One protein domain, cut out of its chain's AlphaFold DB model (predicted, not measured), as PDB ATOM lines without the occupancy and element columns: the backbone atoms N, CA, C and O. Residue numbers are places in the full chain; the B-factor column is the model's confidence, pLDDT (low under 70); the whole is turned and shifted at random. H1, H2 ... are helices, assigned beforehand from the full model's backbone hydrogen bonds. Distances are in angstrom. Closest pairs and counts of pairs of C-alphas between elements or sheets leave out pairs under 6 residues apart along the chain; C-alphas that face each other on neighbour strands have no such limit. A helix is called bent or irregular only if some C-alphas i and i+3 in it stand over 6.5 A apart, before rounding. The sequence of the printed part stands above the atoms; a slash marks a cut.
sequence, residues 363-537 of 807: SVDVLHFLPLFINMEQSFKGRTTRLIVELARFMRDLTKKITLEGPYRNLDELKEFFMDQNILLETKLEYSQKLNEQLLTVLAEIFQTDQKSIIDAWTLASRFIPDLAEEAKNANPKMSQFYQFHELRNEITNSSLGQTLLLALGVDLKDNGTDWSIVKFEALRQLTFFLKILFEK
ATOM      1  N   SER A 363     234.677 210.835 159.687       57.31
ATOM      2  CA  SER A 363     233.631 210.492 160.667       57.31
ATOM      3  C   SER A 363     234.154 209.643 161.830       57.31
ATOM      4  O   SER A 363     233.722 209.849 162.963       57.31
ATOM      5  N   VAL A 364     235.117 208.749 161.578       60.81
ATOM      6  CA  VAL A 364     235.851 208.038 162.639       60.81
ATOM      7  C   VAL A 364     236.626 209.021 163.521       60.81
ATOM      8  O   VAL A 364     236.586 208.883 164.740       60.81
ATOM      9  N   ASP A 365     237.225 210.067 162.939       56.06
ATOM     10  CA  ASP A 365     237.895 211.125 163.706       56.06
ATOM     11  C   ASP A 365     236.917 211.859 164.630       56.06
ATOM     12  O   ASP A 365     237.208 212.060 165.806       56.06
ATOM     13  N   VAL A 366     235.738 212.249 164.127       59.69
ATOM     14  CA  VAL A 366     234.734 212.932 164.960       59.69
ATOM     15  C   VAL A 366     234.331 212.054 166.141       59.69
ATOM     16  O   VAL A 366     234.379 212.534 167.266       59.69
ATOM     17  N   LEU A 367     234.015 210.774 165.917       63.75
ATOM     18  CA  LEU A 367     233.662 209.843 166.997       63.75
ATOM     19  C   LEU A 367     234.824 209.602 167.972       63.75
ATOM     20  O   LEU A 367     234.601 209.484 169.172       63.75
ATOM     21  N   HIS A 368     236.063 209.584 167.477       60.62
ATOM     22  CA  HIS A 368     237.259 209.427 168.303       60.62
ATOM     23  C   HIS A 368     237.466 210.600 169.271       60.62
ATOM     24  O   HIS A 368     237.828 210.395 170.429       60.62
ATOM     25  N   PHE A 369     237.230 211.828 168.807       57.69
ATOM     26  CA  PHE A 369     237.479 213.052 169.572       57.69
ATOM     27  C   PHE A 369     236.244 213.588 170.313       57.69
ATOM     28  O   PHE A 369     236.406 214.419 171.204       57.69
ATOM     29  N   LEU A 370     235.031 213.126 169.989       63.22
ATOM     30  CA  LEU A 370     233.788 213.512 170.668       63.22
ATOM     31  C   LEU A 370     233.853 213.345 172.201       63.22
ATOM     32  O   LEU A 370     233.534 214.303 172.902       63.22
ATOM     33  N   PRO A 371     234.362 212.213 172.732       57.53
ATOM     34  CA  PRO A 371     234.809 212.070 174.117       57.53
ATOM     35  C   PRO A 371     235.508 213.260 174.770       57.53
ATOM     36  O   PRO A 371     235.193 213.662 175.883       57.53
ATOM     37  N   LEU A 372     236.501 213.801 174.067       53.62
ATOM     38  CA  LEU A 372     237.433 214.792 174.592       53.62
ATOM     39  C   LEU A 372     236.788 216.177 174.657       53.62
ATOM     40  O   LEU A 372     237.274 217.051 175.366       53.62
ATOM     41  N   PHE A 373     235.690 216.374 173.925       54.97
ATOM     42  CA  PHE A 373     234.943 217.621 173.888       54.97
ATOM     43  C   PHE A 373     234.057 217.818 175.127       54.97
ATOM     44  O   PHE A 373     233.857 218.947 175.557       54.97
ATOM     45  N   ILE A 374     233.566 216.733 175.726       55.66
ATOM     46  CA  ILE A 374     232.655 216.784 176.882       55.66
ATOM     47  C   ILE A 374     233.368 217.294 178.134       55.66
ATOM     48  O   ILE A 374     232.778 218.024 178.923       55.66
ATOM     49  N   ASN A 375     234.655 216.964 178.265       44.50
ATOM     50  CA  ASN A 375     235.470 217.280 179.438       44.50
ATOM     51  C   ASN A 375     236.229 218.615 179.317       44.50
ATOM     52  O   ASN A 375     236.977 218.975 180.221       44.50
ATOM     53  N   MET A 376     236.092 219.347 178.204       41.81
ATOM     54  CA  MET A 376     236.814 220.603 177.959       41.81
ATOM     55  C   MET A 376     235.822 221.741 177.714       41.81
ATOM     56  O   MET A 376     235.502 222.062 176.572       41.81
ATOM     57  N   GLU A 377     235.335 222.366 178.788       38.09
ATOM     58  CA  GLU A 377     234.229 223.328 178.697       38.09
ATOM     59  C   GLU A 377     234.541 224.589 177.882       38.09
ATOM     60  O   GLU A 377     233.633 225.152 177.274       38.09
ATOM     61  N   GLN A 378     235.791 225.042 177.771       35.31
ATOM     62  CA  GLN A 378     236.112 226.218 176.962       35.31
ATOM     63  C   GLN A 378     237.521 226.114 176.367       35.31
ATOM     64  O   GLN A 378     238.505 225.938 177.074       35.31
ATOM     65  N   SER A 379     237.624 226.326 175.050       35.38
ATOM     66  CA  SER A 379     238.863 226.568 174.283       35.38
ATOM     67  C   SER A 379     239.634 225.373 173.691       35.38
ATOM     68  O   SER A 379     240.858 225.279 173.767       35.38
ATOM     69  N   PHE A 380     238.964 224.564 172.866       34.19
ATOM     70  CA  PHE A 380     239.686 223.773 171.863       34.19
ATOM     71  C   PHE A 380     240.278 224.689 170.762       34.19
ATOM     72  O   PHE A 380     239.607 225.069 169.800       34.19
ATOM     73  N   LYS A 381     241.548 225.096 170.910       34.19
ATOM     74  CA  LYS A 381     242.355 225.829 169.902       34.19
ATOM     75  C   LYS A 381     243.507 224.979 169.333       34.19
ATOM     76  O   LYS A 381     244.578 225.504 169.050       34.19
ATOM     77  N   GLY A 382     243.311 223.668 169.219       32.25
ATOM     78  CA  GLY A 382     244.248 222.743 168.578       32.25
ATOM     79  C   GLY A 382     243.731 222.358 167.195       32.25
ATOM     80  O   GLY A 382     242.530 222.463 166.934       32.25
ATOM     81  N   ARG A 383     244.601 221.880 166.300       32.25
ATOM     82  CA  ARG A 383     244.156 221.171 165.090       32.25
ATOM     83  C   ARG A 383     243.600 219.788 165.468       32.25
ATOM     84  O   ARG A 383     244.148 218.775 165.058       32.25
ATOM     85  N   THR A 384     242.486 219.722 166.196       37.50
ATOM     86  CA  THR A 384     241.522 218.659 165.881       37.50
ATOM     87  C   THR A 384     241.066 218.888 164.452       37.50
ATOM     88  O   THR A 384     241.129 220.017 163.943       37.50
ATOM     89  N   THR A 385     240.655 217.822 163.769       48.12
ATOM     90  CA  THR A 385     240.014 217.910 162.459       48.12
ATOM     91  C   THR A 385     239.085 219.110 162.480       48.12
ATOM     92  O   THR A 385     238.134 219.162 163.247       48.12
ATOM     93  N   ARG A 386     239.401 220.138 161.682       51.16
ATOM     94  CA  ARG A 386     238.741 221.457 161.656       51.16
ATOM     95  C   ARG A 386     237.200 221.365 161.583       51.16
ATOM     96  O   ARG A 386     236.528 222.373 161.721       51.16
ATOM     97  N   LEU A 387     236.674 220.181 161.272       55.03
ATOM     98  CA  LEU A 387     235.286 219.746 161.356       55.03
ATOM     99  C   LEU A 387     234.705 219.750 162.780       55.03
ATOM    100  O   LEU A 387     233.601 220.231 162.930       55.03
ATOM    101  N   ILE A 388     235.405 219.278 163.813       53.81
ATOM    102  CA  ILE A 388     234.883 219.246 165.197       53.81
ATOM    103  C   ILE A 388     234.716 220.663 165.731       53.81
ATOM    104  O   ILE A 388     233.696 221.008 166.310       53.81
ATOM    105  N   VAL A 389     235.699 221.518 165.452       55.03
ATOM    106  CA  VAL A 389     235.614 222.951 165.749       55.03
ATOM    107  C   VAL A 389     234.477 223.611 164.965       55.03
ATOM    108  O   VAL A 389     233.831 224.513 165.482       55.03
ATOM    109  N   GLU A 390     234.226 223.192 163.724       60.94
ATOM    110  CA  GLU A 390     233.099 223.696 162.931       60.94
ATOM    111  C   GLU A 390     231.754 223.151 163.416       60.94
ATOM    112  O   GLU A 390     230.806 223.917 163.455       60.94
ATOM    113  N   LEU A 391     231.684 221.899 163.872       61.94
ATOM    114  CA  LEU A 391     230.505 221.297 164.485       61.94
ATOM    115  C   LEU A 391     230.172 222.017 165.790       61.94
ATOM    116  O   LEU A 391     229.075 222.530 165.934       61.94
ATOM    117  N   ALA A 392     231.135 222.159 166.700       61.16
ATOM    118  CA  ALA A 392     230.954 222.893 167.949       61.16
ATOM    119  C   ALA A 392     230.543 224.358 167.721       61.16
ATOM    120  O   ALA A 392     229.711 224.890 168.451       61.16
ATOM    121  N   ARG A 393     231.108 225.019 166.697       63.12
ATOM    122  CA  ARG A 393     230.703 226.381 166.308       63.12
ATOM    123  C   ARG A 393     229.288 226.421 165.762       63.12
ATOM    124  O   ARG A 393     228.528 227.244 166.241       63.12
ATOM    125  N   PHE A 394     228.953 225.515 164.850       70.56
ATOM    126  CA  PHE A 394     227.619 225.406 164.283       70.56
ATOM    127  C   PHE A 394     226.582 225.165 165.377       70.56
ATOM    128  O   PHE A 394     225.597 225.884 165.435       70.56
ATOM    129  N   MET A 395     226.846 224.235 166.300       68.62
ATOM    130  CA  MET A 395     225.975 223.963 167.444       68.62
ATOM    131  C   MET A 395     225.797 225.207 168.318       68.62
ATOM    132  O   MET A 395     224.673 225.604 168.585       68.62
ATOM    133  N   ARG A 396     226.890 225.879 168.699       67.88
ATOM    134  CA  ARG A 396     226.836 227.104 169.511       67.88
ATOM    135  C   ARG A 396     226.115 228.251 168.800       67.88
ATOM    136  O   ARG A 396     225.364 228.981 169.437       67.88
ATOM    137  N   ASP A 397     226.390 228.469 167.521       69.81
ATOM    138  CA  ASP A 397     225.817 229.577 166.756       69.81
ATOM    139  C   ASP A 397     224.333 229.291 166.437       69.81
ATOM    140  O   ASP A 397     223.523 230.215 166.471       69.81
ATOM    141  N   LEU A 398     223.949 228.018 166.269       72.38
ATOM    142  CA  LEU A 398     222.556 227.565 166.207       72.38
ATOM    143  C   LEU A 398     221.841 227.834 167.537       72.38
ATOM    144  O   LEU A 398     220.782 228.451 167.542       72.38
ATOM    145  N   THR A 399     222.453 227.475 168.670       67.94
ATOM    146  CA  THR A 399     221.932 227.808 170.006       67.94
ATOM    147  C   THR A 399     221.763 229.310 170.185       67.94
ATOM    148  O   THR A 399     220.745 229.744 170.709       67.94
ATOM    149  N   LYS A 400     222.732 230.119 169.744       68.50
ATOM    150  CA  LYS A 400     222.634 231.583 169.808       68.50
ATOM    151  C   LYS A 400     221.474 232.111 168.986       68.50
ATOM    152  O   LYS A 400     220.748 232.951 169.491       68.50
ATOM    153  N   LYS A 401     221.294 231.627 167.754       71.44
ATOM    154  CA  LYS A 401     220.156 232.030 166.922       71.44
ATOM    155  C   LYS A 401     218.841 231.759 167.655       71.44
ATOM    156  O   LYS A 401     218.022 232.654 167.792       71.44
ATOM    157  N   ILE A 402     218.707 230.564 168.222       68.12
ATOM    158  CA  ILE A 402     217.462 230.147 168.868       68.12
ATOM    159  C   ILE A 402     217.227 230.844 170.217       68.12
ATOM    160  O   ILE A 402     216.102 231.199 170.538       68.12
ATOM    161  N   THR A 403     218.280 231.078 171.006       64.38
ATOM    162  CA  THR A 403     218.171 231.825 172.276       64.38
ATOM    163  C   THR A 403     217.870 233.304 172.033       64.38
ATOM    164  O   THR A 403     216.985 233.846 172.679       64.38
ATOM    165  N   LEU A 404     218.498 233.941 171.038       57.41
ATOM    166  CA  LEU A 404     218.211 235.335 170.663       57.41
ATOM    167  C   LEU A 404     216.789 235.547 170.114       57.41
ATOM    168  O   LEU A 404     216.269 236.656 170.215       57.41
ATOM    169  N   GLU A 405     216.175 234.514 169.536       63.66
ATOM    170  CA  GLU A 405     214.774 234.512 169.088       63.66
ATOM    171  C   GLU A 405     213.788 234.103 170.206       63.66
ATOM    172  O   GLU A 405     212.571 234.167 170.021       63.66
ATOM    173  N   GLY A 406     214.302 233.690 171.371       63.47
ATOM    174  CA  GLY A 406     213.539 233.249 172.536       63.47
ATOM    175  C   GLY A 406     213.553 234.252 173.703       63.47
ATOM    176  O   GLY A 406     214.137 235.331 173.615       63.47
ATOM    177  N   PRO A 407     212.907 233.909 174.833       65.31
ATOM    178  CA  PRO A 407     212.842 234.775 176.012       65.31
ATOM    179  C   PRO A 407     214.152 234.831 176.826       65.31
ATOM    180  O   PRO A 407     214.264 235.685 177.704       65.31
ATOM    181  N   TYR A 408     215.135 233.964 176.544       75.94
ATOM    182  CA  TYR A 408     216.396 233.856 177.296       75.94
ATOM    183  C   TYR A 408     217.578 234.398 176.497       75.94
ATOM    184  O   TYR A 408     217.807 234.010 175.355       75.94
ATOM    185  N   ARG A 409     218.395 235.250 177.112       68.06
ATOM    186  CA  ARG A 409     219.478 235.982 176.435       68.06
ATOM    187  C   ARG A 409     220.754 235.162 176.275       68.06
ATOM    188  O   ARG A 409     221.615 235.517 175.467       68.06
ATOM    189  N   ASN A 410     220.922 234.110 177.074       70.94
ATOM    190  CA  ASN A 410     222.117 233.271 177.085       70.94
ATOM    191  C   ASN A 410     221.824 231.854 177.622       70.94
ATOM    192  O   ASN A 410     220.708 231.536 178.024       70.94
ATOM    193  N   LEU A 411     222.841 230.987 177.582       73.94
ATOM    194  CA  LEU A 411     222.736 229.590 178.015       73.94
ATOM    195  C   LEU A 411     222.558 229.444 179.534       73.94
ATOM    196  O   LEU A 411     221.954 228.467 179.963       73.94
ATOM    197  N   ASP A 412     223.074 230.378 180.329       77.25
ATOM    198  CA  ASP A 412     223.000 230.302 181.790       77.25
ATOM    199  C   ASP A 412     221.583 230.632 182.273       77.25
ATOM    200  O   ASP A 412     221.018 229.856 183.033       77.25
ATOM    201  N   GLU A 413     220.940 231.658 181.705       80.88
ATOM    202  CA  GLU A 413     219.510 231.944 181.930       80.88
ATOM    203  C   GLU A 413     218.622 230.754 181.526       80.88
ATOM    204  O   GLU A 413     217.643 230.428 182.198       80.88
ATOM    205  N   LEU A 414     218.977 230.067 180.435       79.81
ATOM    206  CA  LEU A 414     218.268 228.868 179.999       79.81
ATOM    207  C   LEU A 414     218.457 227.708 180.992       79.81
ATOM    208  O   LEU A 414     217.499 227.003 181.294       79.81
ATOM    209  N   LYS A 415     219.670 227.510 181.523       81.31
ATOM    210  CA  LYS A 415     219.931 226.511 182.572       81.31
ATOM    211  C   LYS A 415     219.153 226.824 183.843       81.31
ATOM    212  O   LYS A 415     218.529 225.918 184.383       81.31
ATOM    213  N   GLU A 416     219.167 228.077 184.290       84.12
ATOM    214  CA  GLU A 416     218.411 228.530 185.462       84.12
ATOM    215  C   GLU A 416     216.922 228.221 185.298       84.12
ATOM    216  O   GLU A 416     216.338 227.593 186.173       84.12
ATOM    217  N   PHE A 417     216.334 228.532 184.138       86.06
ATOM    218  CA  PHE A 417     214.942 228.189 183.839       86.06
ATOM    219  C   PHE A 417     214.648 226.683 183.951       86.06
ATOM    220  O   PHE A 417     213.646 226.279 184.542       86.06
ATOM    221  N   PHE A 418     215.509 225.834 183.387       82.06
ATOM    222  CA  PHE A 418     215.306 224.384 183.420       82.06
ATOM    223  C   PHE A 418     215.559 223.775 184.809       82.06
ATOM    224  O   PHE A 418     214.882 222.810 185.172       82.06
ATOM    225  N   MET A 419     216.449 224.364 185.612       80.56
ATOM    226  CA  MET A 419     216.791 223.898 186.964       80.56
ATOM    227  C   MET A 419     215.881 224.469 188.061       80.56
ATOM    228  O   MET A 419     215.821 223.902 189.151       80.56
ATOM    229  N   ASP A 420     215.144 225.552 187.795       82.44
ATOM    230  CA  ASP A 420     214.262 226.180 188.782       82.44
ATOM    231  C   ASP A 420     213.117 225.237 189.182       82.44
ATOM    232  O   ASP A 420     212.277 224.854 188.362       82.44
ATOM    233  N   GLN A 421     213.083 224.852 190.458       81.81
ATOM    234  CA  GLN A 421     212.060 223.967 191.015       81.81
ATOM    235  C   GLN A 421     210.684 224.642 191.129       81.81
ATOM    236  O   GLN A 421     209.677 223.947 191.235       81.81
ATOM    237  N   ASN A 422     210.623 225.975 191.071       86.88
ATOM    238  CA  ASN A 422     209.373 226.734 191.122       86.88
ATOM    239  C   ASN A 422     208.645 226.770 189.771       86.88
ATOM    240  O   ASN A 422     207.475 227.143 189.706       86.88
ATOM    241  N   ILE A 423     209.326 226.390 188.687       84.88
ATOM    242  CA  ILE A 423     208.751 226.351 187.344       84.88
ATOM    243  C   ILE A 423     208.170 224.963 187.085       84.88
ATOM    244  O   ILE A 423     208.872 223.953 187.167       84.88
ATOM    245  N   LEU A 424     206.886 224.925 186.721       85.94
ATOM    246  CA  LEU A 424     206.166 223.691 186.423       85.94
ATOM    247  C   LEU A 424     206.836 222.914 185.281       85.94
ATOM    248  O   LEU A 424     207.245 223.484 184.266       85.94
ATOM    249  N   LEU A 425     206.891 221.588 185.427       82.19
ATOM    250  CA  LEU A 425     207.445 220.684 184.414       82.19
ATOM    251  C   LEU A 425     206.769 220.872 183.047       82.19
ATOM    252  O   LEU A 425     207.446 220.886 182.023       82.19
ATOM    253  N   GLU A 426     205.452 221.076 183.037       84.94
ATOM    254  CA  GLU A 426     204.651 221.337 181.835       84.94
ATOM    255  C   GLU A 426     205.174 222.551 181.060       84.94
ATOM    256  O   GLU A 426     205.382 222.470 179.852       84.94
ATOM    257  N   THR A 427     205.513 223.641 181.754       85.06
ATOM    258  CA  THR A 427     206.080 224.851 181.140       85.06
ATOM    259  C   THR A 427     207.443 224.580 180.497       85.06
ATOM    260  O   THR A 427     207.737 225.082 179.409       85.06
ATOM    261  N   LYS A 428     208.280 223.753 181.134       84.00
ATOM    262  CA  LYS A 428     209.589 223.359 180.587       84.00
ATOM    263  C   LYS A 428     209.435 222.457 179.355       84.00
ATOM    264  O   LYS A 428     210.169 222.616 178.377       84.00
ATOM    265  N   LEU A 429     208.460 221.546 179.372       83.56
ATOM    266  CA  LEU A 429     208.129 220.676 178.240       83.56
ATOM    267  C   LEU A 429     207.572 221.469 177.050       83.56
ATOM    268  O   LEU A 429     208.026 221.265 175.924       83.56
ATOM    269  N   GLU A 430     206.666 222.421 177.289       84.88
ATOM    270  CA  GLU A 430     206.155 223.330 176.254       84.88
ATOM    271  C   GLU A 430     207.281 224.129 175.591       84.88
ATOM    272  O   GLU A 430     207.306 224.285 174.367       84.88
ATOM    273  N   TYR A 431     208.243 224.614 176.382       84.31
ATOM    274  CA  TYR A 431     209.416 225.293 175.843       84.31
ATOM    275  C   TYR A 431     210.258 224.359 174.960       84.31
ATOM    276  O   TYR A 431     210.621 224.733 173.845       84.31
ATOM    277  N   SER A 432     210.530 223.129 175.414       81.38
ATOM    278  CA  SER A 432     211.279 222.128 174.635       81.38
ATOM    279  C   SER A 432     210.579 221.779 173.309       81.38
ATOM    280  O   SER A 432     211.231 221.615 172.273       81.38
ATOM    281  N   GLN A 433     209.243 221.746 173.297       84.06
ATOM    282  CA  GLN A 433     208.462 221.529 172.079       84.06
ATOM    283  C   GLN A 433     208.555 222.713 171.104       84.06
ATOM    284  O   GLN A 433     208.844 222.502 169.924       84.06
ATOM    285  N   LYS A 434     208.402 223.954 171.587       84.00
ATOM    286  CA  LYS A 434     208.582 225.165 170.762       84.00
ATOM    287  C   LYS A 434     209.992 225.245 170.179       84.00
ATOM    288  O   LYS A 434     210.160 225.521 168.993       84.00
ATOM    289  N   LEU A 435     211.000 224.924 170.991       83.12
ATOM    290  CA  LEU A 435     212.392 224.819 170.560       83.12
ATOM    291  C   LEU A 435     212.551 223.807 169.417       83.12
ATOM    292  O   LEU A 435     213.260 224.068 168.444       83.12
ATOM    293  N   ASN A 436     211.890 222.652 169.509       87.50
ATOM    294  CA  ASN A 436     211.932 221.638 168.462       87.50
ATOM    295  C   ASN A 436     211.323 222.144 167.139       87.50
ATOM    296  O   ASN A 436     211.925 221.955 166.085       87.50
ATOM    297  N   GLU A 437     210.176 222.824 167.176       86.94
ATOM    298  CA  GLU A 437     209.532 223.408 165.985       86.94
ATOM    299  C   GLU A 437     210.389 224.507 165.332       86.94
ATOM    300  O   GLU A 437     210.567 224.534 164.106       86.94
ATOM    301  N   GLN A 438     210.993 225.372 166.151       84.06
ATOM    302  CA  GLN A 438     211.938 226.393 165.693       84.06
ATOM    303  C   GLN A 438     213.161 225.757 165.025       84.06
ATOM    304  O   GLN A 438     213.539 226.143 163.918       84.06
ATOM    305  N   LEU A 439     213.744 224.727 165.644       85.44
ATOM    306  CA  LEU A 439     214.885 223.998 165.091       85.44
ATOM    307  C   LEU A 439     214.584 223.369 163.738       85.44
ATOM    308  O   LEU A 439     215.402 223.478 162.828       85.44
ATOM    309  N   LEU A 440     213.427 222.722 163.592       88.69
ATOM    310  CA  LEU A 440     213.024 222.120 162.323       88.69
ATOM    311  C   LEU A 440     212.950 223.170 161.211       88.69
ATOM    312  O   LEU A 440     213.431 222.918 160.107       88.69
ATOM    313  N   THR A 441     212.404 224.346 161.513       85.50
ATOM    314  CA  THR A 441     212.296 225.468 160.569       85.50
ATOM    315  C   THR A 441     213.672 226.006 160.180       85.50
ATOM    316  O   THR A 441     214.021 226.024 159.002       85.50
ATOM    317  N   VAL A 442     214.502 226.344 161.168       83.25
ATOM    318  CA  VAL A 442     215.844 226.899 160.939       83.25
ATOM    319  C   VAL A 442     216.741 225.913 160.186       83.25
ATOM    320  O   VAL A 442     217.489 226.299 159.288       83.25
ATOM    321  N   LEU A 443     216.677 224.621 160.511       85.19
ATOM    322  CA  LEU A 443     217.458 223.602 159.810       85.19
ATOM    323  C   LEU A 443     216.938 223.363 158.389       85.19
ATOM    324  O   LEU A 443     217.748 223.205 157.479       85.19
ATOM    325  N   ALA A 444     215.624 223.380 158.164       87.06
ATOM    326  CA  ALA A 444     215.056 223.312 156.818       87.06
ATOM    327  C   ALA A 444     215.605 224.440 155.921       87.06
ATOM    328  O   ALA A 444     216.066 224.180 154.807       87.06
ATOM    329  N   GLU A 445     215.680 225.666 156.444       81.12
ATOM    330  CA  GLU A 445     216.267 226.820 155.749       81.12
ATOM    331  C   GLU A 445     217.770 226.646 155.480       81.12
ATOM    332  O   GLU A 445     218.218 226.751 154.335       81.12
ATOM    333  N   ILE A 446     218.559 226.325 156.515       79.94
ATOM    334  CA  ILE A 446     220.023 226.167 156.413       79.94
ATOM    335  C   ILE A 446     220.398 225.082 155.400       79.94
ATOM    336  O   ILE A 446     221.355 225.234 154.636       79.94
ATOM    337  N   PHE A 447     219.675 223.964 155.405       79.94
ATOM    338  CA  PHE A 447     219.967 222.819 154.546       79.94
ATOM    339  C   PHE A 447     219.238 222.879 153.200       79.94
ATOM    340  O   PHE A 447     219.490 222.017 152.358       79.94
ATOM    341  N   GLN A 448     218.407 223.905 152.975       81.12
ATOM    342  CA  GLN A 448     217.587 224.086 151.773       81.12
ATOM    343  C   GLN A 448     216.744 222.841 151.466       81.12
ATOM    344  O   GLN A 448     216.787 222.286 150.368       81.12
ATOM    345  N   THR A 449     216.012 222.372 152.474       86.75
ATOM    346  CA  THR A 449     215.191 221.157 152.426       86.75
ATOM    347  C   THR A 449     213.878 221.375 153.177       86.75
ATOM    348  O   THR A 449     213.736 222.361 153.889       86.75
ATOM    349  N   ASP A 450     212.907 220.470 153.045       89.12
ATOM    350  CA  ASP A 450     211.682 220.522 153.851       89.12
ATOM    351  C   ASP A 450     211.878 219.958 155.275       89.12
ATOM    352  O   ASP A 450     212.783 219.159 155.542       89.12
ATOM    353  N   GLN A 451     211.002 220.360 156.206       90.31
ATOM    354  CA  GLN A 451     211.018 219.868 157.592       90.31
ATOM    355  C   GLN A 451     210.826 218.346 157.671       90.31
ATOM    356  O   GLN A 451     211.402 217.694 158.540       90.31
ATOM    357  N   LYS A 452     210.063 217.756 156.742       91.75
ATOM    358  CA  LYS A 452     209.863 216.303 156.672       91.75
ATOM    359  C   LYS A 452     211.189 215.566 156.475       91.75
ATOM    360  O   LYS A 452     211.457 214.586 157.160       91.75
ATOM    361  N   SER A 453     212.057 216.070 155.607       88.00
ATOM    362  CA  SER A 453     213.383 215.505 155.361       88.00
ATOM    363  C   SER A 453     214.294 215.627 156.578       88.00
ATOM    364  O   SER A 453     215.088 214.716 156.825       88.00
ATOM    365  N   ILE A 454     214.155 216.710 157.355       91.31
ATOM    366  CA  ILE A 454     214.827 216.866 158.649       91.31
ATOM    367  C   ILE A 454     214.347 215.787 159.634       91.31
ATOM    368  O   ILE A 454     215.171 215.077 160.210       91.31
ATOM    369  N   ILE A 455     213.030 215.608 159.781       91.38
ATOM    370  CA  ILE A 455     212.423 214.604 160.674       91.38
ATOM    371  C   ILE A 455     212.826 213.180 160.269       91.38
ATOM    372  O   ILE A 455     213.197 212.369 161.121       91.38
ATOM    373  N   ASP A 456     212.811 212.870 158.974       89.56
ATOM    374  CA  ASP A 456     213.240 211.572 158.458       89.56
ATOM    375  C   ASP A 456     214.711 211.296 158.801       89.56
ATOM    376  O   ASP A 456     215.062 210.197 159.234       89.56
ATOM    377  N   ALA A 457     215.589 212.288 158.607       90.38
ATOM    378  CA  ALA A 457     217.004 212.157 158.936       90.38
ATOM    379  C   ALA A 457     217.220 211.971 160.444       90.38
ATOM    380  O   ALA A 457     218.048 211.152 160.844       90.38
ATOM    381  N   TRP A 458     216.450 212.682 161.274       91.00
ATOM    382  CA  TRP A 458     216.462 212.530 162.728       91.00
ATOM    383  C   TRP A 458     216.039 211.125 163.163       91.00
ATOM    384  O   TRP A 458     216.740 210.469 163.930       91.00
ATOM    385  N   THR A 459     214.945 210.622 162.592       88.31
ATOM    386  CA  THR A 459     214.411 209.282 162.874       88.31
ATOM    387  C   THR A 459     215.402 208.184 162.483       88.31
ATOM    388  O   THR A 459     215.566 207.187 163.185       88.31
ATOM    389  N   LEU A 460     216.105 208.358 161.362       87.19
ATOM    390  CA  LEU A 460     217.170 207.443 160.955       87.19
ATOM    391  C   LEU A 460     218.381 207.513 161.894       87.19
ATOM    392  O   LEU A 460     219.004 206.485 162.157       87.19
ATOM    393  N   ALA A 461     218.715 208.701 162.403       86.81
ATOM    394  CA  ALA A 461     219.831 208.891 163.325       86.81
ATOM    395  C   ALA A 461     219.583 208.224 164.679       86.81
ATOM    396  O   ALA A 461     220.467 207.523 165.171       86.81
ATOM    397  N   SER A 462     218.385 208.381 165.251       83.81
ATOM    398  CA  SER A 462     218.019 207.749 166.526       83.81
ATOM    399  C   SER A 462     217.995 206.220 166.420       83.81
ATOM    400  O   SER A 462     218.424 205.514 167.331       83.81
ATOM    401  N   ARG A 463     217.587 205.678 165.265       80.94
ATOM    402  CA  ARG A 463     217.581 204.229 165.006       80.94
ATOM    403  C   ARG A 463     218.944 203.634 164.659       80.94
ATOM    404  O   ARG A 463     219.104 202.425 164.804       80.94
ATOM    405  N   PHE A 464     219.937 204.443 164.276       80.44
ATOM    406  CA  PHE A 464     221.207 203.952 163.730       80.44
ATOM    407  C   PHE A 464     221.895 202.901 164.611       80.44
ATOM    408  O   PHE A 464     222.366 201.885 164.102       80.44
ATOM    409  N   ILE A 465     221.960 203.118 165.926       78.44
ATOM    410  CA  ILE A 465     222.646 202.171 166.810       78.44
ATOM    411  C   ILE A 465     221.769 200.983 167.227       78.44
ATOM    412  O   ILE A 465     222.303 199.874 167.230       78.44
ATOM    413  N   PRO A 466     220.470 201.149 167.550       77.00
ATOM    414  CA  PRO A 466     219.542 200.019 167.628       77.00
ATOM    415  C   PRO A 466     219.659 199.076 166.425       77.00
ATOM    416  O   PRO A 466     219.884 197.880 166.601       77.00
ATOM    417  N   ASP A 467     219.635 199.633 165.213       77.69
ATOM    418  CA  ASP A 467     219.761 198.870 163.971       77.69
ATOM    419  C   ASP A 467     221.127 198.177 163.861       77.69
ATOM    420  O   ASP A 467     221.212 197.024 163.446       77.69
ATOM    421  N   LEU A 468     222.214 198.856 164.248       76.31
ATOM    422  CA  LEU A 468     223.558 198.275 164.252       76.31
ATOM    423  C   LEU A 468     223.673 197.085 165.213       76.31
ATOM    424  O   LEU A 468     224.352 196.101 164.915       76.31
ATOM    425  N   ALA A 469     223.033 197.189 166.374       74.31
ATOM    426  CA  ALA A 469     223.029 196.135 167.374       74.31
ATOM    427  C   ALA A 469     222.153 194.954 166.933       74.31
ATOM    428  O   ALA A 469     222.529 193.802 167.149       74.31
ATOM    429  N   GLU A 470     221.035 195.217 166.255       75.50
ATOM    430  CA  GLU A 470     220.218 194.184 165.616       75.50
ATOM    431  C   GLU A 470     220.978 193.488 164.474       75.50
ATOM    432  O   GLU A 470     221.013 192.260 164.420       75.50
ATOM    433  N   GLU A 471     221.680 194.245 163.619       73.94
ATOM    434  CA  GLU A 471     222.588 193.712 162.591       73.94
ATOM    435  C   GLU A 471     223.646 192.779 163.215       73.94
ATOM    436  O   GLU A 471     223.888 191.683 162.703       73.94
ATOM    437  N   ALA A 472     224.250 193.174 164.340       72.44
ATOM    438  CA  ALA A 472     225.234 192.359 165.054       72.44
ATOM    439  C   ALA A 472     224.619 191.097 165.686       72.44
ATOM    440  O   ALA A 472     225.203 190.016 165.589       72.44
ATOM    441  N   LYS A 473     223.427 191.207 166.286       73.00
ATOM    442  CA  LYS A 473     222.674 190.077 166.855       73.00
ATOM    443  C   LYS A 473     222.292 189.059 165.784       73.00
ATOM    444  O   LYS A 473     222.464 187.862 165.994       73.00
ATOM    445  N   ASN A 474     221.812 189.530 164.636       73.06
ATOM    446  CA  ASN A 474     221.458 188.677 163.503       73.06
ATOM    447  C   ASN A 474     222.693 187.979 162.920       73.06
ATOM    448  O   ASN A 474     222.592 186.850 162.446       73.06
ATOM    449  N   ALA A 475     223.864 188.620 162.979       68.94
ATOM    450  CA  ALA A 475     225.116 188.006 162.553       68.94
ATOM    451  C   ALA A 475     225.646 186.946 163.535       68.94
ATOM    452  O   ALA A 475     226.244 185.958 163.103       68.94
ATOM    453  N   ASN A 476     225.443 187.132 164.844       68.75
ATOM    454  CA  ASN A 476     225.760 186.138 165.868       68.75
ATOM    455  C   ASN A 476     224.850 186.313 167.100       68.75
ATOM    456  O   ASN A 476     225.026 187.276 167.849       68.75
ATOM    457  N   PRO A 477     223.940 185.360 167.389       67.81
ATOM    458  CA  PRO A 477     223.022 185.450 168.527       67.81
ATOM    459  C   PRO A 477     223.705 185.582 169.897       67.81
ATOM    460  O   PRO A 477     223.129 186.180 170.808       67.81
ATOM    461  N   LYS A 478     224.949 185.093 170.052       63.66
ATOM    462  CA  LYS A 478     225.750 185.269 171.282       63.66
ATOM    463  C   LYS A 478     226.122 186.739 171.533       63.66
ATOM    464  O   LYS A 478     226.470 187.095 172.652       63.66
ATOM    465  N   MET A 479     225.992 187.605 170.524       58.91
ATOM    466  CA  MET A 479     226.175 189.055 170.645       58.91
ATOM    467  C   MET A 479     224.960 189.771 171.265       58.91
ATOM    468  O   MET A 479     225.003 190.976 171.479       58.91
ATOM    469  N   SER A 480     223.882 189.055 171.600       57.81
ATOM    470  CA  SER A 480     222.717 189.613 172.312       57.81
ATOM    471  C   SER A 480     223.062 190.267 173.656       57.81
ATOM    472  O   SER A 480     222.340 191.147 174.102       57.81
ATOM    473  N   GLN A 481     224.183 189.899 174.279       51.78
ATOM    474  CA  GLN A 481     224.652 190.495 175.536       51.78
ATOM    475  C   GLN A 481     225.231 191.909 175.337       51.78
ATOM    476  O   GLN A 481     225.138 192.755 176.214       51.78
ATOM    477  N   PHE A 482     225.725 192.210 174.133       53.12
ATOM    478  CA  PHE A 482     226.216 193.532 173.721       53.12
ATOM    479  C   PHE A 482     225.077 194.521 173.445       53.12
ATOM    480  O   PHE A 482     225.320 195.695 173.165       53.12
ATOM    481  N   TYR A 483     223.843 194.012 173.454       49.84
ATOM    482  CA  TYR A 483     222.606 194.728 173.180       49.84
ATOM    483  C   TYR A 483     222.015 195.351 174.453       49.84
ATOM    484  O   TYR A 483     220.943 195.932 174.376       49.84
ATOM    485  N   GLN A 484     222.640 195.261 175.635       51.19
ATOM    486  CA  GLN A 484     222.130 195.990 176.803       51.19
ATOM    487  C   GLN A 484     222.381 197.497 176.629       51.19
ATOM    488  O   GLN A 484     223.387 198.057 177.054       51.19
ATOM    489  N   PHE A 485     221.462 198.155 175.920       53.41
ATOM    490  CA  PHE A 485     221.349 199.605 175.837       53.41
ATOM    491  C   PHE A 485     221.098 200.131 177.258       53.41
ATOM    492  O   PHE A 485     220.028 199.895 177.812       53.41
ATOM    493  N   HIS A 486     222.084 200.808 177.855       52.34
ATOM    494  CA  HIS A 486     221.938 201.449 179.167       52.34
ATOM    495  C   HIS A 486     220.740 202.415 179.183       52.34
ATOM    496  O   HIS A 486     220.496 203.112 178.199       52.34
ATOM    497  N   GLU A 487     220.013 202.483 180.300       46.97
ATOM    498  CA  GLU A 487     218.743 203.220 180.431       46.97
ATOM    499  C   GLU A 487     218.847 204.711 180.058       46.97
ATOM    500  O   GLU A 487     217.951 205.232 179.389       46.97
ATOM    501  N   LEU A 488     219.983 205.361 180.346       50.59
ATOM    502  CA  LEU A 488     220.287 206.754 179.959       50.59
ATOM    503  C   LEU A 488     220.216 207.000 178.442       50.59
ATOM    504  O   LEU A 488     220.029 208.120 177.974       50.59
ATOM    505  N   ARG A 489     220.341 205.944 177.638       56.03
ATOM    506  CA  ARG A 489     220.295 206.012 176.183       56.03
ATOM    507  C   ARG A 489     218.878 206.012 175.623       56.03
ATOM    508  O   ARG A 489     218.663 206.572 174.549       56.03
ATOM    509  N   ASN A 490     217.917 205.407 176.320       59.44
ATOM    510  CA  ASN A 490     216.519 205.435 175.890       59.44
ATOM    511  C   ASN A 490     215.976 206.864 175.928       59.44
ATOM    512  O   ASN A 490     215.233 207.259 175.036       59.44
ATOM    513  N   GLU A 491     216.421 207.660 176.896       63.31
ATOM    514  CA  GLU A 491     216.070 209.072 177.008       63.31
ATOM    515  C   GLU A 491     216.554 209.884 175.801       63.31
ATOM    516  O   GLU A 491     215.754 210.570 175.171       63.31
ATOM    517  N   ILE A 492     217.816 209.734 175.386       73.88
ATOM    518  CA  ILE A 492     218.365 210.434 174.207       73.88
ATOM    519  C   ILE A 492     217.766 209.910 172.896       73.88
ATOM    520  O   ILE A 492     217.435 210.679 171.993       73.88
ATOM    521  N   THR A 493     217.576 208.595 172.794       67.44
ATOM    522  CA  THR A 493     217.037 207.966 171.577       67.44
ATOM    523  C   THR A 493     215.580 208.373 171.334       67.44
ATOM    524  O   THR A 493     215.173 208.528 170.182       67.44
ATOM    525  N   ASN A 494     214.812 208.586 172.408       72.94
ATOM    526  CA  ASN A 494     213.415 209.025 172.356       72.94
ATOM    527  C   ASN A 494     213.250 210.551 172.461       72.94
ATOM    528  O   ASN A 494     212.135 211.054 172.327       72.94
ATOM    529  N   SER A 495     214.337 211.291 172.691       79.62
ATOM    530  CA  SER A 495     214.311 212.748 172.778       79.62
ATOM    531  C   SER A 495     213.970 213.389 171.433       79.62
ATOM    532  O   SER A 495     214.349 212.913 170.358       79.62
ATOM    533  N   SER A 496     213.286 214.531 171.495       86.31
ATOM    534  CA  SER A 496     213.133 215.408 170.335       86.31
ATOM    535  C   SER A 496     214.493 215.990 169.919       86.31
ATOM    536  O   SER A 496     215.476 215.942 170.672       86.31
ATOM    537  N   LEU A 497     214.570 216.564 168.717       86.44
ATOM    538  CA  LEU A 497     215.788 217.235 168.258       86.44
ATOM    539  C   LEU A 497     216.130 218.427 169.168       86.44
ATOM    540  O   LEU A 497     217.297 218.630 169.501       86.44
ATOM    541  N   GLY A 498     215.105 219.161 169.619       84.31
ATOM    542  CA  GLY A 498     215.236 220.241 170.601       84.31
ATOM    543  C   GLY A 498     215.776 219.771 171.943       84.31
ATOM    544  O   GLY A 498     216.782 220.302 172.409       84.31
ATOM    545  N   GLN A 499     215.187 218.720 172.513       84.19
ATOM    546  CA  GLN A 499     215.660 218.158 173.777       84.19
ATOM    547  C   GLN A 499     217.101 217.649 173.651       84.19
ATOM    548  O   GLN A 499     217.934 217.926 174.505       84.19
ATOM    549  N   THR A 500     217.448 216.985 172.548       86.06
ATOM    550  CA  THR A 500     218.817 216.491 172.352       86.06
ATOM    551  C   THR A 500     219.831 217.629 172.219       86.06
ATOM    552  O   THR A 500     220.953 217.518 172.710       86.06
ATOM    553  N   LEU A 501     219.453 218.746 171.586       81.94
ATOM    554  CA  LEU A 501     220.290 219.945 171.556       81.94
ATOM    555  C   LEU A 501     220.535 220.487 172.970       81.94
ATOM    556  O   LEU A 501     221.680 220.791 173.299       81.94
ATOM    557  N   LEU A 502     219.490 220.589 173.795       79.75
ATOM    558  CA  LEU A 502     219.608 221.032 175.188       79.75
ATOM    559  C   LEU A 502     220.567 220.131 175.973       79.75
ATOM    560  O   LEU A 502     221.537 220.624 176.551       79.75
ATOM    561  N   LEU A 503     220.391 218.814 175.877       81.88
ATOM    562  CA  LEU A 503     221.247 217.831 176.548       81.88
ATOM    563  C   LEU A 503     222.710 217.935 176.095       81.88
ATOM    564  O   LEU A 503     223.625 217.908 176.918       81.88
ATOM    565  N   ALA A 504     222.956 218.161 174.802       78.88
ATOM    566  CA  ALA A 504     224.304 218.379 174.272       78.88
ATOM    567  C   ALA A 504     224.972 219.660 174.812       78.88
ATOM    568  O   ALA A 504     226.198 219.715 174.943       78.88
ATOM    569  N   LEU A 505     224.185 220.687 175.139       74.56
ATOM    570  CA  LEU A 505     224.652 221.939 175.748       74.56
ATOM    571  C   LEU A 505     224.789 221.844 177.270       74.56
ATOM    572  O   LEU A 505     225.309 222.758 177.913       74.56
ATOM    573  N   GLY A 506     224.356 220.726 177.842       75.44
ATOM    574  CA  GLY A 506     224.262 220.549 179.271       75.44
ATOM    575  C   GLY A 506     223.099 221.326 179.882       75.44
ATOM    576  O   GLY A 506     223.302 222.080 180.832       75.44
ATOM    577  N   VAL A 507     221.905 221.157 179.326       78.06
ATOM    578  CA  VAL A 507     220.635 221.611 179.891       78.06
ATOM    579  C   VAL A 507     219.701 220.408 179.918       78.06
ATOM    580  O   VAL A 507     219.487 219.789 178.878       78.06
ATOM    581  N   ASP A 508     219.159 220.073 181.085       77.81
ATOM    582  CA  ASP A 508     218.202 218.978 181.251       77.81
ATOM    583  C   ASP A 508     217.092 219.376 182.233       77.81
ATOM    584  O   ASP A 508     217.218 220.345 182.976       77.81
ATOM    585  N   LEU A 509     215.993 218.628 182.211       74.69
ATOM    586  CA  LEU A 509     214.843 218.738 183.104       74.69
ATOM    587  C   LEU A 509     215.129 218.177 184.508       74.69
ATOM    588  O   LEU A 509     214.327 218.389 185.418       74.69
ATOM    589  N   LYS A 510     216.234 217.442 184.673       74.19
ATOM    590  CA  LYS A 510     216.640 216.773 185.913       74.19
ATOM    591  C   LYS A 510     218.142 216.906 186.160       74.19
ATOM    592  O   LYS A 510     218.925 217.092 185.228       74.19
ATOM    593  N   ASP A 511     218.537 216.749 187.417       69.69
ATOM    594  CA  ASP A 511     219.944 216.614 187.784       69.69
ATOM    595  C   ASP A 511     220.431 215.187 187.475       69.69
ATOM    596  O   ASP A 511     219.845 214.207 187.934       69.69
ATOM    597  N   ASN A 512     221.491 215.079 186.671       65.88
ATOM    598  CA  ASN A 512     222.104 213.805 186.280       65.88
ATOM    599  C   ASN A 512     223.385 213.490 187.066       65.88
ATOM    600  O   ASN A 512     224.029 212.477 186.790       65.88
ATOM    601  N   GLY A 513     223.801 214.350 188.005       69.56
ATOM    602  CA  GLY A 513     224.995 214.139 188.822       69.56
ATOM    603  C   GLY A 513     226.233 213.758 187.998       69.56
ATOM    604  O   GLY A 513     226.652 214.475 187.086       69.56
ATOM    605  N   THR A 514     226.827 212.602 188.307       63.97
ATOM    606  CA  THR A 514     228.049 212.093 187.658       63.97
ATOM    607  C   THR A 514     227.838 211.579 186.231       63.97
ATOM    608  O   THR A 514     228.793 211.540 185.454       63.97
ATOM    609  N   ASP A 515     226.602 211.245 185.846       71.31
ATOM    610  CA  ASP A 515     226.281 210.667 184.531       71.31
ATOM    611  C   ASP A 515     226.192 211.718 183.420       71.31
ATOM    612  O   ASP A 515     226.039 211.405 182.235       71.31
ATOM    613  N   TRP A 516     226.359 212.990 183.770       74.81
ATOM    614  CA  TRP A 516     226.241 214.100 182.837       74.81
ATOM    615  C   TRP A 516     227.165 214.013 181.624       74.81
ATOM    616  O   TRP A 516     226.797 214.386 180.506       74.81
ATOM    617  N   SER A 517     228.363 213.471 181.829       70.44
ATOM    618  CA  SER A 517     229.327 213.271 180.750       70.44
ATOM    619  C   SER A 517     228.823 212.254 179.719       70.44
ATOM    620  O   SER A 517     229.047 212.417 178.519       70.44
ATOM    621  N   ILE A 518     228.096 211.232 180.175       74.56
ATOM    622  CA  ILE A 518     227.494 210.193 179.333       74.56
ATOM    623  C   ILE A 518     226.305 210.775 178.559       74.56
ATOM    624  O   ILE A 518     226.215 210.592 177.345       74.56
ATOM    625  N   VAL A 519     225.443 211.547 179.225       78.12
ATOM    626  CA  VAL A 519     224.289 212.228 178.607       78.12
ATOM    627  C   VAL A 519     224.738 213.181 177.494       78.12
ATOM    628  O   VAL A 519     224.274 213.074 176.353       78.12
ATOM    629  N   LYS A 520     225.714 214.057 177.775       76.44
ATOM    630  CA  LYS A 520     226.301 214.958 176.767       76.44
ATOM    631  C   LYS A 520     226.928 214.194 175.602       76.44
ATOM    632  O   LYS A 520     226.761 214.603 174.451       76.44
ATOM    633  N   PHE A 521     227.650 213.102 175.877       78.19
ATOM    634  CA  PHE A 521     228.234 212.261 174.829       78.19
ATOM    635  C   PHE A 521     227.175 211.715 173.886       78.19
ATOM    636  O   PHE A 521     227.299 211.858 172.667       78.19
ATOM    637  N   GLU A 522     226.144 211.097 174.447       80.31
ATOM    638  CA  GLU A 522     225.077 210.464 173.687       80.31
ATOM    639  C   GLU A 522     224.328 211.484 172.827       80.31
ATOM    640  O   GLU A 522     224.155 211.268 171.623       80.31
ATOM    641  N   ALA A 523     224.003 212.645 173.398       82.06
ATOM    642  CA  ALA A 523     223.352 213.733 172.683       82.06
ATOM    643  C   ALA A 523     224.200 214.252 171.506       82.06
ATOM    644  O   ALA A 523     223.737 214.316 170.362       82.06
ATOM    645  N   LEU A 524     225.482 214.554 171.747       79.38
ATOM    646  CA  LEU A 524     226.410 215.014 170.707       79.38
ATOM    647  C   LEU A 524     226.638 213.959 169.616       79.38
ATOM    648  O   LEU A 524     226.789 214.292 168.432       79.38
ATOM    649  N   ARG A 525     226.659 212.678 169.991       81.88
ATOM    650  CA  ARG A 525     226.844 211.566 169.057       81.88
ATOM    651  C   ARG A 525     225.626 211.415 168.151       81.88
ATOM    652  O   ARG A 525     225.792 211.294 166.936       81.88
ATOM    653  N   GLN A 526     224.419 211.490 168.708       84.81
ATOM    654  CA  GLN A 526     223.173 211.438 167.941       84.81
ATOM    655  C   GLN A 526     223.054 212.618 166.968       84.81
ATOM    656  O   GLN A 526     222.770 212.412 165.788       84.81
ATOM    657  N   LEU A 527     223.381 213.835 167.413       82.44
ATOM    658  CA  LEU A 527     223.431 215.026 166.555       82.44
ATOM    659  C   LEU A 527     224.463 214.892 165.425       82.44
ATOM    660  O   LEU A 527     224.213 215.300 164.289       82.44
ATOM    661  N   THR A 528     225.608 214.266 165.702       80.25
ATOM    662  CA  THR A 528     226.626 213.977 164.682       80.25
ATOM    663  C   THR A 528     226.094 213.020 163.613       80.25
ATOM    664  O   THR A 528     226.283 213.270 162.419       80.25
ATOM    665  N   PHE A 529     225.406 211.941 164.010       82.81
ATOM    666  CA  PHE A 529     224.786 211.013 163.059       82.81
ATOM    667  C   PHE A 529     223.666 211.665 162.257       82.81
ATOM    668  O   PHE A 529     223.596 211.467 161.045       82.81
ATOM    669  N   PHE A 530     222.846 212.487 162.901       87.56
ATOM    670  CA  PHE A 530     221.802 213.267 162.249       87.56
ATOM    671  C   PHE A 530     222.356 214.159 161.136       87.56
ATOM    672  O   PHE A 530     221.909 214.066 159.993       87.56
ATOM    673  N   LEU A 531     223.392 214.952 161.428       82.88
ATOM    674  CA  LEU A 531     224.043 215.797 160.424       82.88
ATOM    675  C   LEU A 531     224.650 214.969 159.290       82.88
ATOM    676  O   LEU A 531     224.504 215.317 158.119       82.88
ATOM    677  N   LYS A 532     225.291 213.840 159.613       81.75
ATOM    678  CA  LYS A 532     225.837 212.925 158.604       81.75
ATOM    679  C   LYS A 532     224.740 212.413 157.668       81.75
ATOM    680  O   LYS A 532     224.892 212.508 156.453       81.75
ATOM    681  N   ILE A 533     223.625 211.932 158.215       87.06
ATOM    682  CA  ILE A 533     222.488 211.436 157.430       87.06
ATOM    683  C   ILE A 533     221.898 212.556 156.571       87.06
ATOM    684  O   ILE A 533     221.652 212.326 155.390       87.06
ATOM    685  N   LEU A 534     221.748 213.771 157.102       86.69
ATOM    686  CA  LEU A 534     221.295 214.935 156.333       86.69
ATOM    687  C   LEU A 534     222.174 215.225 155.111       86.69
ATOM    688  O   LEU A 534     221.660 215.565 154.046       86.69
ATOM    689  N   PHE A 535     223.495 215.085 155.233       81.69
ATOM    690  CA  PHE A 535     224.407 215.328 154.114       81.69
ATOM    691  C   PHE A 535     224.474 214.172 153.115       81.69
ATOM    692  O   PHE A 535     224.680 214.410 151.922       81.69
ATOM    693  N   GLU A 536     224.334 212.937 153.590       83.06
ATOM    694  CA  GLU A 536     224.523 211.729 152.783       83.06
ATOM    695  C   GLU A 536     223.236 211.243 152.119       83.06
ATOM    696  O   GLU A 536     223.297 210.743 150.997       83.06
ATOM    697  N   LYS A 537     222.071 211.438 152.754       87.12
ATOM    698  CA  LYS A 537     220.761 211.031 152.221       87.12
ATOM    699  C   LYS A 537     220.510 211.597 150.817       87.12
ATOM    700  O   LYS A 537     220.206 210.792 149.943       87.12
TER     701      LYS A 537
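Overview. This is residues 363 to 537 of the 807 residues of an uncharacterized protein of Candidatus Roizmanbacteria bacterium GW2011_GWA2_34_18 (UniProt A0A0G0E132). Two long helices, H4 and H9, stand on either side of the short H8, and H5a bridges them at one end; H1 and H7 pack on H9, while H2 and H3 lie on the side away from an arm. That arm, the helical hairpin of H5b and H6, sticks out from the body and makes much of the length. The printed part has 175 residues with nine named helices, H1 to H9 in chain order, and no named strand: all helix, packed part aligned, part crossed. It is compact, with a radius of gyration of the C-alphas of 16.7 A and spans of 51 by 36 by 35 A.

Along the chain. Find C-alpha 363 at (233.631, 210.492, 160.667), where H1 begins; it runs to 374 and is irregular, only just, with C-alphas 368 and 371 6.8 A apart. H2 takes residues 386 to 404 over 26.4 A, H3 411 to 419, and H4 425 to 447 over 32.5 A. H5, residues 451 to 475, was assigned as one helix by its hydrogen bonds but is bent: C-alphas 462 and 465 are 7.3 A apart, and its arms H5a, 451 to 462, and H5b, 465 to 475, stand at a steep tilt of 49 degrees. H6, 477 to 483, is only just irregular, with 6.8 A between C-alphas 478 and 481. H7 is 487 to 494 and H8 497 to 505. H9 runs 37.0 A from 513 to C-alpha 537 at (220.761, 211.031, 152.221) and is irregular, with 7.1 A between C-alphas 514 and 517.

Arrangement. Start at H9, which touches H8 at a steep tilt of 50 degrees, closest at the C-alphas of Ala 504 and Lys 520, 4.7 A. With residues 526 to 537 alone H9 touches H5a, closest at C-alphas 461 and 530, 4.9 A. It also touches H1, closest at C-alphas 374 and 517, 6.2 A, and H7, closest at C-alphas 492 and 523, 6.2 A. H8 touches H4 about perpendicular, at 81 degrees, with C-alphas 436 and 498 closest at 4.2 A. H2 only just touches H4, with 3 pairs of C-alphas within 8 A, the closest being 402 and 438, 7.4 A. H3 is close to but not clearly touching H4, with C-alphas 418 and 428 closest at 6.5 A. The hairpin H5b and H6 has a shallow tilt of 18 degrees, opposite ways, with C-alphas 473 and 479 closest at 5.3 A. H2, H3, H4, H5a, H5b and H8 have every O i to N i+4 pair within hydrogen-bond range; H1 has 5 of 8, H7 2 of 4, H9 19 of 21, and H6 0 of 3, with 3 of 4 O i to N i+3 pairs.

Size, cuts and confidence. The C-alphas farthest apart, of Pro 407 and Lys 478, are 51.4 A apart. The printed part has no cut; the link from H1 to H2 is long, with 11 residues. Mean pLDDT of the printed part is 72.3, and 65 residues are under 70, among them 363 to 393 and 475 to 491.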